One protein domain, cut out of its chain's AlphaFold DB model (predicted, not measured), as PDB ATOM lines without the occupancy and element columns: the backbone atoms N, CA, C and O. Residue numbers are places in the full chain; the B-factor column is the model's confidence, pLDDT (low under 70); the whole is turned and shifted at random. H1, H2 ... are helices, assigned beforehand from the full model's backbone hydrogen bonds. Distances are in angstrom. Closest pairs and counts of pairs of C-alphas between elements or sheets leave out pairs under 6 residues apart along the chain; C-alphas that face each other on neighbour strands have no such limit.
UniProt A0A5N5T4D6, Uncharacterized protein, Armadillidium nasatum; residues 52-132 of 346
ATOM      1  N   ARG A  52      72.512 -19.542  37.763       55.22
ATOM      2  CA  ARG A  52      72.696 -19.508  36.300       55.22
ATOM      3  C   ARG A  52      72.454 -20.880  35.680       55.22
ATOM      4  O   ARG A  52      71.849 -20.949  34.617       55.22
ATOM      5  N   THR A  53      72.893 -21.945  36.344       60.25
ATOM      6  CA  THR A  53      72.634 -23.318  35.909       60.25
ATOM      7  C   THR A  53      71.140 -23.638  35.957       60.25
ATOM      8  O   THR A  53      70.593 -23.992  34.925       60.25
ATOM      9  N   GLN A  54      70.445 -23.373  37.067       59.78
ATOM     10  CA  GLN A  54      68.997 -23.606  37.199       59.78
ATOM     11  C   GLN A  54      68.157 -22.750  36.238       59.78
ATOM     12  O   GLN A  54      67.225 -23.240  35.608       59.78
ATOM     13  N   HIS A  55      68.501 -21.472  36.065       55.94
ATOM     14  CA  HIS A  55      67.846 -20.593  35.098       55.94
ATOM     15  C   HIS A  55      68.087 -21.060  33.657       55.94
ATOM     16  O   HIS A  55      67.212 -20.891  32.818       55.94
ATOM     17  N   ASN A  56      69.252 -21.635  33.346       59.06
ATOM     18  CA  ASN A  56      69.519 -22.214  32.029       59.06
ATOM     19  C   ASN A  56      68.804 -23.559  31.835       59.06
ATOM     20  O   ASN A  56      68.248 -23.777  30.764       59.06
ATOM     21  N   GLU A  57      68.766 -24.412  32.860       62.22
ATOM     22  CA  GLU A  57      68.086 -25.717  32.856       62.22
ATOM     23  C   GLU A  57      66.561 -25.579  32.765       62.22
ATOM     24  O   GLU A  57      65.899 -26.397  32.132       62.22
ATOM     25  N   HIS A  58      65.996 -24.516  33.338       59.44
ATOM     26  CA  HIS A  58      64.553 -24.263  33.351       59.44
ATOM     27  C   HIS A  58      64.133 -23.058  32.510       59.44
ATOM     28  O   HIS A  58      62.990 -22.608  32.601       59.44
ATOM     29  N   LYS A  59      65.034 -22.533  31.669       62.81
ATOM     30  CA  LYS A  59      64.797 -21.334  30.852       62.81
ATOM     31  C   LYS A  59      63.517 -21.443  30.035       62.81
ATOM     32  O   LYS A  59      62.760 -20.480  29.940       62.81
ATOM     33  N   ASP A  60      63.282 -22.614  29.460       56.41
ATOM     34  CA  ASP A  60      62.130 -22.858  28.601       56.41
ATOM     35  C   ASP A  60      60.842 -23.040  29.412       56.41
ATOM     36  O   ASP A  60      59.794 -22.556  28.994       56.41
ATOM     37  N   THR A  61      60.921 -23.595  30.625       57.88
ATOM     38  CA  THR A  61      59.796 -23.635  31.574       57.88
ATOM     39  C   THR A  61      59.402 -22.231  32.034       57.88
ATOM     40  O   THR A  61      58.218 -21.906  32.048       57.88
ATOM     41  N   PHE A  62      60.373 -21.367  32.356       54.66
ATOM     42  CA  PHE A  62      60.111 -19.972  32.729       54.66
ATOM     43  C   PHE A  62      59.549 -19.157  31.565       54.66
ATOM     44  O   PHE A  62      58.603 -18.396  31.754       54.66
ATOM     45  N   LYS A  63      60.088 -19.337  30.352       57.97
ATOM     46  CA  LYS A  63      59.528 -18.720  29.142       57.97
ATOM     47  C   LYS A  63      58.094 -19.173  28.894       57.97
ATOM     48  O   LYS A  63      57.260 -18.327  28.600       57.97
ATOM     49  N   LYS A  64      57.813 -20.473  29.026       55.06
ATOM     50  CA  LYS A  64      56.471 -21.030  28.844       55.06
ATOM     51  C   LYS A  64      55.495 -20.483  29.886       55.06
ATOM     52  O   LYS A  64      54.461 -19.965  29.507       55.06
ATOM     53  N   LEU A  65      55.864 -20.484  31.169       51.59
ATOM     54  CA  LEU A  65      55.036 -19.909  32.238       51.59
ATOM     55  C   LEU A  65      54.772 -18.412  32.037       51.59
ATOM     56  O   LEU A  65      53.651 -17.963  32.245       51.59
ATOM     57  N   LYS A  66      55.782 -17.642  31.609       59.47
ATOM     58  CA  LYS A  66      55.618 -16.218  31.284       59.47
ATOM     59  C   LYS A  66      54.693 -16.016  30.078       59.47
ATOM     60  O   LYS A  66      53.883 -15.100  30.082       59.47
ATOM     61  N   PHE A  67      54.807 -16.868  29.061       57.12
ATOM     62  CA  PHE A  67      53.948 -16.836  27.879       57.12
ATOM     63  C   PHE A  67      52.493 -17.181  28.221       57.12
ATOM     64  O   PHE A  67      51.593 -16.451  27.822       57.12
ATOM     65  N   ASP A  68      52.274 -18.230  29.017       61.34
ATOM     66  CA  ASP A  68      50.944 -18.642  29.472       61.34
ATOM     67  C   ASP A  68      50.296 -17.538  30.329       61.34
ATOM     68  O   ASP A  68      49.148 -17.178  30.096       61.34
ATOM     69  N   MET A  69      51.055 -16.906  31.236       62.38
ATOM     70  CA  MET A  69      50.563 -15.761  32.017       62.38
ATOM     71  C   MET A  69      50.192 -14.557  31.147       62.38
ATOM     72  O   MET A  69      49.212 -13.879  31.437       62.38
ATOM     73  N   ASN A  70      50.949 -14.287  30.082       78.38
ATOM     74  CA  ASN A  70      50.610 -13.203  29.167       78.38
ATOM     75  C   ASN A  70      49.306 -13.494  28.408       78.38
ATOM     76  O   ASN A  70      48.540 -12.562  28.187       78.38
ATOM     77  N   ASN A  71      49.037 -14.749  28.038       85.81
ATOM     78  CA  ASN A  71      47.780 -15.114  27.382       85.81
ATOM     79  C   ASN A  71      46.593 -15.006  28.345       85.81
ATOM     80  O   ASN A  71      45.615 -14.358  27.992       85.81
ATOM     81  N   ASP A  72      46.726 -15.513  29.579       88.94
ATOM     82  CA  ASP A  72      45.696 -15.370  30.620       88.94
ATOM     83  C   ASP A  72      45.348 -13.883  30.858       88.94
ATOM     84  O   ASP A  72      44.180 -13.516  30.983       88.94
ATOM     85  N   ILE A  73      46.362 -13.004  30.885       92.75
ATOM     86  CA  ILE A  73      46.167 -11.555  31.038       92.75
ATOM     87  C   ILE A  73      45.473 -10.948  29.816       92.75
ATOM     88  O   ILE A  73      44.584 -10.113  29.971       92.75
ATOM     89  N   VAL A  74      45.876 -11.333  28.603       94.38
ATOM     90  CA  VAL A  74      45.268 -10.832  27.362       94.38
ATOM     91  C   VAL A  74      43.805 -11.257  27.256       94.38
ATOM     92  O   VAL A  74      42.977 -10.427  26.886       94.38
ATOM     93  N   ASP A  75      43.479 -12.498  27.614       94.56
ATOM     94  CA  ASP A  75      42.106 -13.005  27.600       94.56
ATOM     95  C   ASP A  75      41.253 -12.306  28.667       94.56
ATOM     96  O   ASP A  75      40.178 -11.805  28.344       94.56
ATOM     97  N   MET A  76      41.768 -12.134  29.892       96.44
ATOM     98  CA  MET A  76      41.113 -11.319  30.926       96.44
ATOM     99  C   MET A  76      40.829  -9.890  30.434       96.44
ATOM    100  O   MET A  76      39.743  -9.360  30.663       96.44
ATOM    101  N   LEU A  77      41.799  -9.235  29.788       97.06
ATOM    102  CA  LEU A  77      41.604  -7.886  29.254       97.06
ATOM    103  C   LEU A  77      40.575  -7.884  28.112       97.06
ATOM    104  O   LEU A  77      39.778  -6.954  28.027       97.06
ATOM    105  N   GLY A  78      40.551  -8.924  27.275       97.31
ATOM    106  CA  GLY A  78      39.527  -9.115  26.244       97.31
ATOM    107  C   GLY A  78      38.121  -9.235  26.833       97.31
ATOM    108  O   GLY A  78      37.208  -8.573  26.352       97.31
ATOM    109  N   GLU A  79      37.961  -9.992  27.922       97.69
ATOM    110  CA  GLU A  79      36.695 -10.102  28.657       97.69
ATOM    111  C   GLU A  79      36.255  -8.759  29.257       97.69
ATOM    112  O   GLU A  79      35.094  -8.379  29.123       97.69
ATOM    113  N   ILE A  80      37.168  -8.011  29.893       98.06
ATOM    114  CA  ILE A  80      36.843  -6.714  30.514       98.06
ATOM    115  C   ILE A  80      36.370  -5.706  29.465       98.06
ATOM    116  O   ILE A  80      35.349  -5.055  29.682       98.06
ATOM    117  N   PHE A  81      37.088  -5.589  28.345       97.69
ATOM    118  CA  PHE A  81      36.744  -4.683  27.243       97.69
ATOM    119  C   PHE A  81      35.737  -5.279  26.246       97.69
ATOM    120  O   PHE A  81      35.522  -4.686  25.189       97.69
ATOM    121  N   GLU A  82      35.139  -6.430  26.571       97.44
ATOM    122  CA  GLU A  82      34.085  -7.093  25.795       97.44
ATOM    123  C   GLU A  82      34.453  -7.269  24.309       97.44
ATOM    124  O   GLU A  82      33.674  -6.974  23.402       97.44
ATOM    125  N   THR A  83      35.678  -7.732  24.043       97.19
ATOM    126  CA  THR A  83      36.222  -7.864  22.687       97.19
ATOM    127  C   THR A  83      36.899  -9.211  22.448       97.19
ATOM    128  O   THR A  83      37.670  -9.716  23.262       97.19
ATOM    129  N   GLU A  84      36.670  -9.758  21.257       94.88
ATOM    130  CA  GLU A  84      37.395 -10.915  20.726       94.88
ATOM    131  C   GLU A  84      38.362 -10.516  19.592       94.88
ATOM    132  O   GLU A  84      38.906 -11.384  18.912       94.88
ATOM    133  N   ASP A  85      38.592  -9.215  19.357       94.25
ATOM    134  CA  ASP A  85      39.398  -8.747  18.223       94.25
ATOM    135  C   ASP A  85      40.862  -9.215  18.330       94.25
ATOM    136  O   ASP A  85      41.633  -8.828  19.214       94.25
ATOM    137  N   GLU A  86      41.296 -10.006  17.351       91.25
ATOM    138  CA  GLU A  86      42.678 -10.468  17.225       91.25
ATOM    139  C   GLU A  86      43.692  -9.319  17.116       91.25
ATOM    140  O   GLU A  86      44.850  -9.459  17.525       91.25
ATOM    141  N   LYS A  87      43.298  -8.148  16.598       89.31
ATOM    142  CA  LYS A  87      44.156  -6.955  16.595       89.31
ATOM    143  C   LYS A  87      44.417  -6.456  18.008       89.31
ATOM    144  O   LYS A  87      45.563  -6.105  18.293       89.31
ATOM    145  N   PHE A  88      43.406  -6.461  18.874       94.00
ATOM    146  CA  PHE A  88      43.537  -6.096  20.282       94.00
ATOM    147  C   PHE A  88      44.487  -7.061  20.996       94.00
ATOM    148  O   PHE A  88      45.516  -6.635  21.527       94.00
ATOM    149  N   LYS A  89      44.242  -8.373  20.884       93.00
ATOM    150  CA  LYS A  89      45.109  -9.406  21.482       93.00
ATOM    151  C   LYS A  89      46.556  -9.285  21.007       93.00
ATOM    152  O   LYS A  89      47.509  -9.289  21.792       93.00
ATOM    153  N   LYS A  90      46.744  -9.089  19.701       90.38
ATOM    154  CA  LYS A  90      48.066  -8.899  19.095       90.38
ATOM    155  C   LYS A  90      48.744  -7.610  19.550       90.38
ATOM    156  O   LYS A  90      49.964  -7.624  19.736       90.38
ATOM    157  N   ALA A  91      48.001  -6.517  19.706       90.50
ATOM    158  CA  ALA A  91      48.535  -5.257  20.207       90.50
ATOM    159  C   ALA A  91      49.059  -5.419  21.637       90.50
ATOM    160  O   ALA A  91      50.183  -4.990  21.900       90.50
ATOM    161  N   LEU A  92      48.302  -6.106  22.498       92.50
ATOM    162  CA  LEU A  92      48.635  -6.371  23.898       92.50
ATOM    163  C   LEU A  92      49.808  -7.338  24.080       92.50
ATOM    164  O   LEU A  92      50.728  -7.042  24.839       92.50
ATOM    165  N   SER A  93      49.855  -8.441  23.326       87.25
ATOM    166  CA  SER A  93      50.904  -9.477  23.444       87.25
ATOM    167  C   SER A  93      52.350  -8.968  23.292       87.25
ATOM    168  O   SER A  93      53.309  -9.657  23.636       87.25
ATOM    169  N   ARG A  94      52.527  -7.760  22.746       84.69
ATOM    170  CA  ARG A  94      53.827  -7.132  22.468       84.69
ATOM    171  C   ARG A  94      54.248  -6.117  23.527       84.69
ATOM    172  O   ARG A  94      55.308  -5.506  23.385       84.69
ATOM    173  N   GLN A  95      53.421  -5.897  24.543       86.50
ATOM    174  CA  GLN A  95      53.569  -4.772  25.453       86.50
ATOM    175  C   GLN A  95      54.326  -5.171  26.701       86.50
ATOM    176  O   GLN A  95      53.939  -6.079  27.430       86.50
ATOM    177  N   LYS A  96      55.390  -4.419  26.983       84.75
ATOM    178  CA  LYS A  96      56.212  -4.637  28.176       84.75
ATOM    179  C   LYS A  96      55.455  -4.365  29.472       84.75
ATOM    180  O   LYS A  96      55.783  -4.987  30.471       84.75
ATOM    181  N   VAL A  97      54.454  -3.478  29.448       80.62
ATOM    182  CA  VAL A  97      53.646  -3.149  30.635       80.62
ATOM    183  C   VAL A  97      52.984  -4.393  31.237       80.62
ATOM    184  O   VAL A  97      52.982  -4.552  32.454       80.62
ATOM    185  N   LEU A  98      52.527  -5.327  30.393       85.12
ATOM    186  CA  LEU A  98      51.912  -6.578  30.848       85.12
ATOM    187  C   LEU A  98      52.915  -7.503  31.546       85.12
ATOM    188  O   LEU A  98      52.527  -8.328  32.361       85.12
ATOM    189  N   GLU A  99      54.210  -7.352  31.255       82.75
ATOM    190  CA  GLU A  99      55.264  -8.136  31.900       82.75
ATOM    191  C   GLU A  99      55.683  -7.567  33.261       82.75
ATOM    192  O   GLU A  99      56.351  -8.262  34.028       82.75
ATOM    193  N   THR A 100      55.366  -6.297  33.536       83.50
ATOM    194  CA  THR A 100      55.844  -5.568  34.721       83.50
ATOM    195  C   THR A 100      54.770  -5.330  35.775       83.50
ATOM    196  O   THR A 100      55.111  -5.086  36.931       83.50
ATOM    197  N   CYS A 101      53.495  -5.382  35.398       85.06
ATOM    198  CA  CYS A 101      52.364  -5.139  36.289       85.06
ATOM    199  C   CYS A 101      51.772  -6.452  36.824       85.06
ATOM    200  O   CYS A 101      51.848  -7.491  36.169       85.06
ATOM    201  N   SER A 102      51.170  -6.417  38.017       88.69
ATOM    202  CA  SER A 102      50.408  -7.562  38.527       88.69
ATOM    203  C   SER A 102      49.071  -7.701  37.791       88.69
ATOM    204  O   SER A 102      48.525  -6.721  37.285       88.69
ATOM    205  N   GLU A 103      48.521  -8.918  37.756       90.25
ATOM    206  CA  GLU A 103      47.194  -9.179  37.174       90.25
ATOM    207  C   GLU A 103      46.101  -8.337  37.851       90.25
ATOM    208  O   GLU A 103      45.284  -7.738  37.164       90.25
ATOM    209  N   GLU A 104      46.120  -8.253  39.186       91.19
ATOM    210  CA  GLU A 104      45.179  -7.453  39.984       91.19
ATOM    211  C   GLU A 104      45.230  -5.971  39.596       91.19
ATOM    212  O   GLU A 104      44.201  -5.386  39.278       91.19
ATOM    213  N   TYR A 105      46.435  -5.400  39.485       91.38
ATOM    214  CA  TYR A 105      46.617  -4.015  39.045       91.38
ATOM    215  C   TYR A 105      46.052  -3.776  37.639       91.38
ATOM    216  O   TYR A 105      45.340  -2.803  37.407       91.38
ATOM    217  N   LEU A 106      46.356  -4.668  36.689       93.50
ATOM    218  CA  LEU A 106      45.860  -4.551  35.317       93.50
ATOM    219  C   LEU A 106      44.337  -4.693  35.247       93.50
ATOM    220  O   LEU A 106      43.707  -3.980  34.471       93.50
ATOM    221  N   ARG A 107      43.752  -5.589  36.051       94.88
ATOM    222  CA  ARG A 107      42.304  -5.799  36.145       94.88
ATOM    223  C   ARG A 107      41.601  -4.553  36.672       94.88
ATOM    224  O   ARG A 107      40.667  -4.080  36.030       94.88
ATOM    225  N   ASP A 108      42.066  -4.019  37.796       94.50
ATOM    226  CA  ASP A 108      41.460  -2.852  38.441       94.50
ATOM    227  C   ASP A 108      41.563  -1.613  37.544       94.50
ATOM    228  O   ASP A 108      40.569  -0.916  37.327       94.50
ATOM    229  N   ASN A 109      42.731  -1.390  36.930       94.69
ATOM    230  CA  ASN A 109      42.905  -0.309  35.965       94.69
ATOM    231  C   ASN A 109      42.031  -0.497  34.722       94.69
ATOM    232  O   ASN A 109      41.425   0.465  34.265       94.69
ATOM    233  N   ALA A 110      41.939  -1.704  34.160       96.38
ATOM    234  CA  ALA A 110      41.116  -1.949  32.978       96.38
ATOM    235  C   ALA A 110      39.622  -1.715  33.253       96.38
ATOM    236  O   ALA A 110      38.948  -1.097  32.431       96.38
ATOM    237  N   LEU A 111      39.120  -2.145  34.417       97.06
ATOM    238  CA  LEU A 111      37.750  -1.859  34.850       97.06
ATOM    239  C   LEU A 111      37.516  -0.353  34.984       97.06
ATOM    240  O   LEU A 111      36.541   0.158  34.442       97.06
ATOM    241  N   TYR A 112      38.445   0.368  35.617       96.62
ATOM    242  CA  TYR A 112      38.351   1.819  35.744       96.62
ATOM    243  C   TYR A 112      38.365   2.537  34.385       96.62
ATOM    244  O   TYR A 112      37.541   3.414  34.137       96.62
ATOM    245  N   LEU A 113      39.262   2.152  33.470       96.00
ATOM    246  CA  LEU A 113      39.318   2.718  32.118       96.00
ATOM    247  C   LEU A 113      38.013   2.455  31.351       96.00
ATOM    248  O   LEU A 113      37.503   3.348  30.675       96.00
ATOM    249  N   ARG A 114      37.440   1.257  31.488       96.69
ATOM    250  CA  ARG A 114      36.143   0.923  30.896       96.69
ATOM    251  C   ARG A 114      35.013   1.777  31.468       96.69
ATOM    252  O   ARG A 114      34.182   2.250  30.699       96.69
ATOM    253  N   ASP A 115      35.003   2.026  32.777       96.19
ATOM    254  CA  ASP A 115      34.015   2.903  33.423       96.19
ATOM    255  C   ASP A 115      34.122   4.362  32.928       96.19
ATOM    256  O   ASP A 115      33.147   5.114  32.960       96.19
ATOM    257  N   LEU A 116      35.288   4.758  32.404       94.50
ATOM    258  CA  LEU A 116      35.511   6.026  31.699       94.50
ATOM    259  C   LEU A 116      35.144   5.980  30.201       94.50
ATOM    260  O   LEU A 116      35.443   6.927  29.475       94.50
ATOM    261  N   ASN A 117      34.486   4.915  29.736       96.19
ATOM    262  CA  ASN A 117      34.131   4.644  28.337       96.19
ATOM    263  C   ASN A 117      35.329   4.471  27.388       96.19
ATOM    264  O   ASN A 117      35.203   4.663  26.178       96.19
ATOM    265  N   ILE A 118      36.498   4.083  27.902       96.00
ATOM    266  CA  ILE A 118      37.649   3.751  27.057       96.00
ATOM    267  C   ILE A 118      37.430   2.351  26.481       96.00
ATOM    268  O   ILE A 118      37.273   1.376  27.213       96.00
ATOM    269  N   THR A 119      37.418   2.252  25.154       96.69
ATOM    270  CA  THR A 119      37.092   1.007  24.443       96.69
ATOM    271  C   THR A 119      38.323   0.140  24.169       96.69
ATOM    272  O   THR A 119      39.470   0.596  24.240       96.69
ATOM    273  N   ALA A 120      38.088  -1.108  23.753       96.88
ATOM    274  CA  ALA A 120      39.129  -1.988  23.224       96.88
ATOM    275  C   ALA A 120      39.965  -1.329  22.112       96.88
ATOM    276  O   ALA A 120      41.175  -1.530  22.050       96.88
ATOM    277  N   GLU A 121      39.352  -0.519  21.246       95.38
ATOM    278  CA  GLU A 121      40.051   0.136  20.135       95.38
ATOM    279  C   GLU A 121      41.092   1.147  20.628       95.38
ATOM    280  O   GLU A 121      42.220   1.166  20.127       95.38
ATOM    281  N   HIS A 122      40.759   1.924  21.664       95.31
ATOM    282  CA  HIS A 122      41.686   2.860  22.305       95.31
ATOM    283  C   HIS A 122      42.903   2.127  22.876       95.31
ATOM    284  O   HIS A 122      44.051   2.504  22.623       95.31
ATOM    285  N   VAL A 123      42.652   1.034  23.603       95.38
ATOM    286  CA  VAL A 123      43.707   0.214  24.204       95.38
ATOM    287  C   VAL A 123      44.541  -0.493  23.135       95.38
ATOM    288  O   VAL A 123      45.762  -0.515  23.243       95.38
ATOM    289  N   ALA A 124      43.931  -1.026  22.074       93.69
ATOM    290  CA  ALA A 124      44.659  -1.643  20.966       93.69
ATOM    291  C   ALA A 124      45.568  -0.632  20.253       93.69
ATOM    292  O   ALA A 124      46.687  -0.969  19.850       93.69
ATOM    293  N   LEU A 125      45.098   0.610  20.101       91.00
ATOM    294  CA  LEU A 125      45.855   1.680  19.471       91.00
ATOM    295  C   LEU A 125      47.047   2.107  20.332       91.00
ATOM    296  O   LEU A 125      48.155   2.246  19.801       91.00
ATOM    297  N   SER A 126      46.836   2.284  21.637       92.25
ATOM    298  CA  SER A 126      47.846   2.760  22.586       92.25
ATOM    299  C   SER A 126      47.807   1.956  23.896       92.25
ATOM    300  O   SER A 126      47.295   2.425  24.910       92.25
ATOM    301  N   PRO A 127      48.409   0.751  23.928       92.62
ATOM    302  CA  PRO A 127      48.313  -0.135  25.092       92.62
ATOM    303  C   PRO A 127      48.961   0.381  26.376       92.62
ATOM    304  O   PRO A 127      48.699  -0.144  27.456       92.62
ATOM    305  N   TRP A 128      49.830   1.388  26.271       91.44
ATOM    306  CA  TRP A 128      50.447   2.021  27.432       91.44
ATOM    307  C   TRP A 128      49.414   2.693  28.348       91.44
ATOM    308  O   TRP A 128      49.712   2.886  29.516       91.44
ATOM    309  N   ILE A 129      48.191   2.981  27.882       92.94
ATOM    310  CA  ILE A 129      47.109   3.525  28.724       92.94
ATOM    311  C   ILE A 129      46.825   2.606  29.926       92.94
ATOM    312  O   ILE A 129      46.509   3.093  31.006       92.94
ATOM    313  N   LEU A 130      47.030   1.289  29.789       93.31
ATOM    314  CA  LEU A 130      46.880   0.324  30.888       93.31
ATOM    315  C   LEU A 130      47.870   0.555  32.047       93.31
ATOM    316  O   LEU A 130      47.655   0.046  33.147       93.31
ATOM    317  N   SER A 131      48.957   1.305  31.824       91.44
ATOM    318  CA  SER A 131      49.891   1.667  32.894       91.44
ATOM    319  C   SER A 131      49.430   2.858  33.728       91.44
ATOM    320  O   SER A 131      50.041   3.106  34.762       91.44
ATOM    321  N   LEU A 132      48.423   3.615  33.285       90.25
ATOM    322  CA  LEU A 132      47.944   4.795  34.000       90.25
ATOM    323  C   LEU A 132      47.203   4.376  35.267       90.25
ATOM    324  O   LEU A 132      46.300   3.544  35.205       90.25
TER     325      LEU A 132
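Overview. This is residues 52 to 132 of the 346 residues of an uncharacterized protein of Armadillidium nasatum (UniProt A0A5N5T4D6). One long helix, H2, runs from a thin arm into a small compact head of helices. Residues 52 to 65, H1 and the first part of H2, stick out as the arm; in the head H5 runs side by side with the last part of H2, H3 packs across H2, and H6 packs on H3 and H7 on H5. The printed part has 81 residues with seven named helices, H1 to H7 in order along the chain, and no named strand; the class is all helix. The whole is only just compact, close to loose, with a radius of gyration of the C-alphas of 13.9 A, and spans 48 by 23 by 18 A, the arm adding to the length.

Along the chain. H1, residues 52 to 57, begins with C-alpha 52 at (72.696, -19.508, 36.300). H2, residues 59 to 80, measures 31.5 A from first to last C-alpha and ends with C-alpha 80 at (36.843, -6.714, 30.514). H3 is residues 86 to 92, 9.8 A long, and H4 is residues 97 to 100. H5, residues 103 to 115, is 18.3 A long. H6 is residues 120 to 125, and H7, residues 127 to 131, ends with C-alpha 131 at (49.891, 1.667, 32.894).

Arrangement. H1 and H2 are near each other but meet only through their link. H2 is the hub, touching three helices. With residues 74 to 78 alone it touches H3, at a steep tilt of 62 degrees, opposite ways; the closest C-alphas, of Val 74 and Lys 89, are 6.1 A apart. With residues 70 to 73 alone it only just touches H4, with 3 pairs of C-alphas within 8 A, the closest being Asn 70 and Leu 98 at 7.0 A. With residues 73 to 80 alone it touches H5 at a shallow tilt of 22 degrees, the same way; the closest C-alphas, of Ile 80 and Leu 111, are 6.6 A apart. H3 touches H6 at a steep tilt of 61 degrees, the closest C-alphas being Phe 88 and Ala 124 at 4.6 A. H7 touches residues 106 to 110 of H5, with the C-alphas of Asn 109 and Leu 130 closest at 6.5 A. H2 and H7 are apart. Every O i to N i+4 pair is within hydrogen-bond range in H1, H2, H3, H5 and H6; H4 is too short for one, and H7 has 0 of 1, but 2 of 2 O i to N i+3 pairs.

Size, cuts and confidence. The C-alphas of Thr 53 and Asn 117 are the two farthest apart, 48.2 A. The printed part has no cut, and its six links are tight. Without the free residues the body spans 30 by 23 by 18 A. Mean pLDDT of the printed part is 84.8; residues 52 to 69 are under 70.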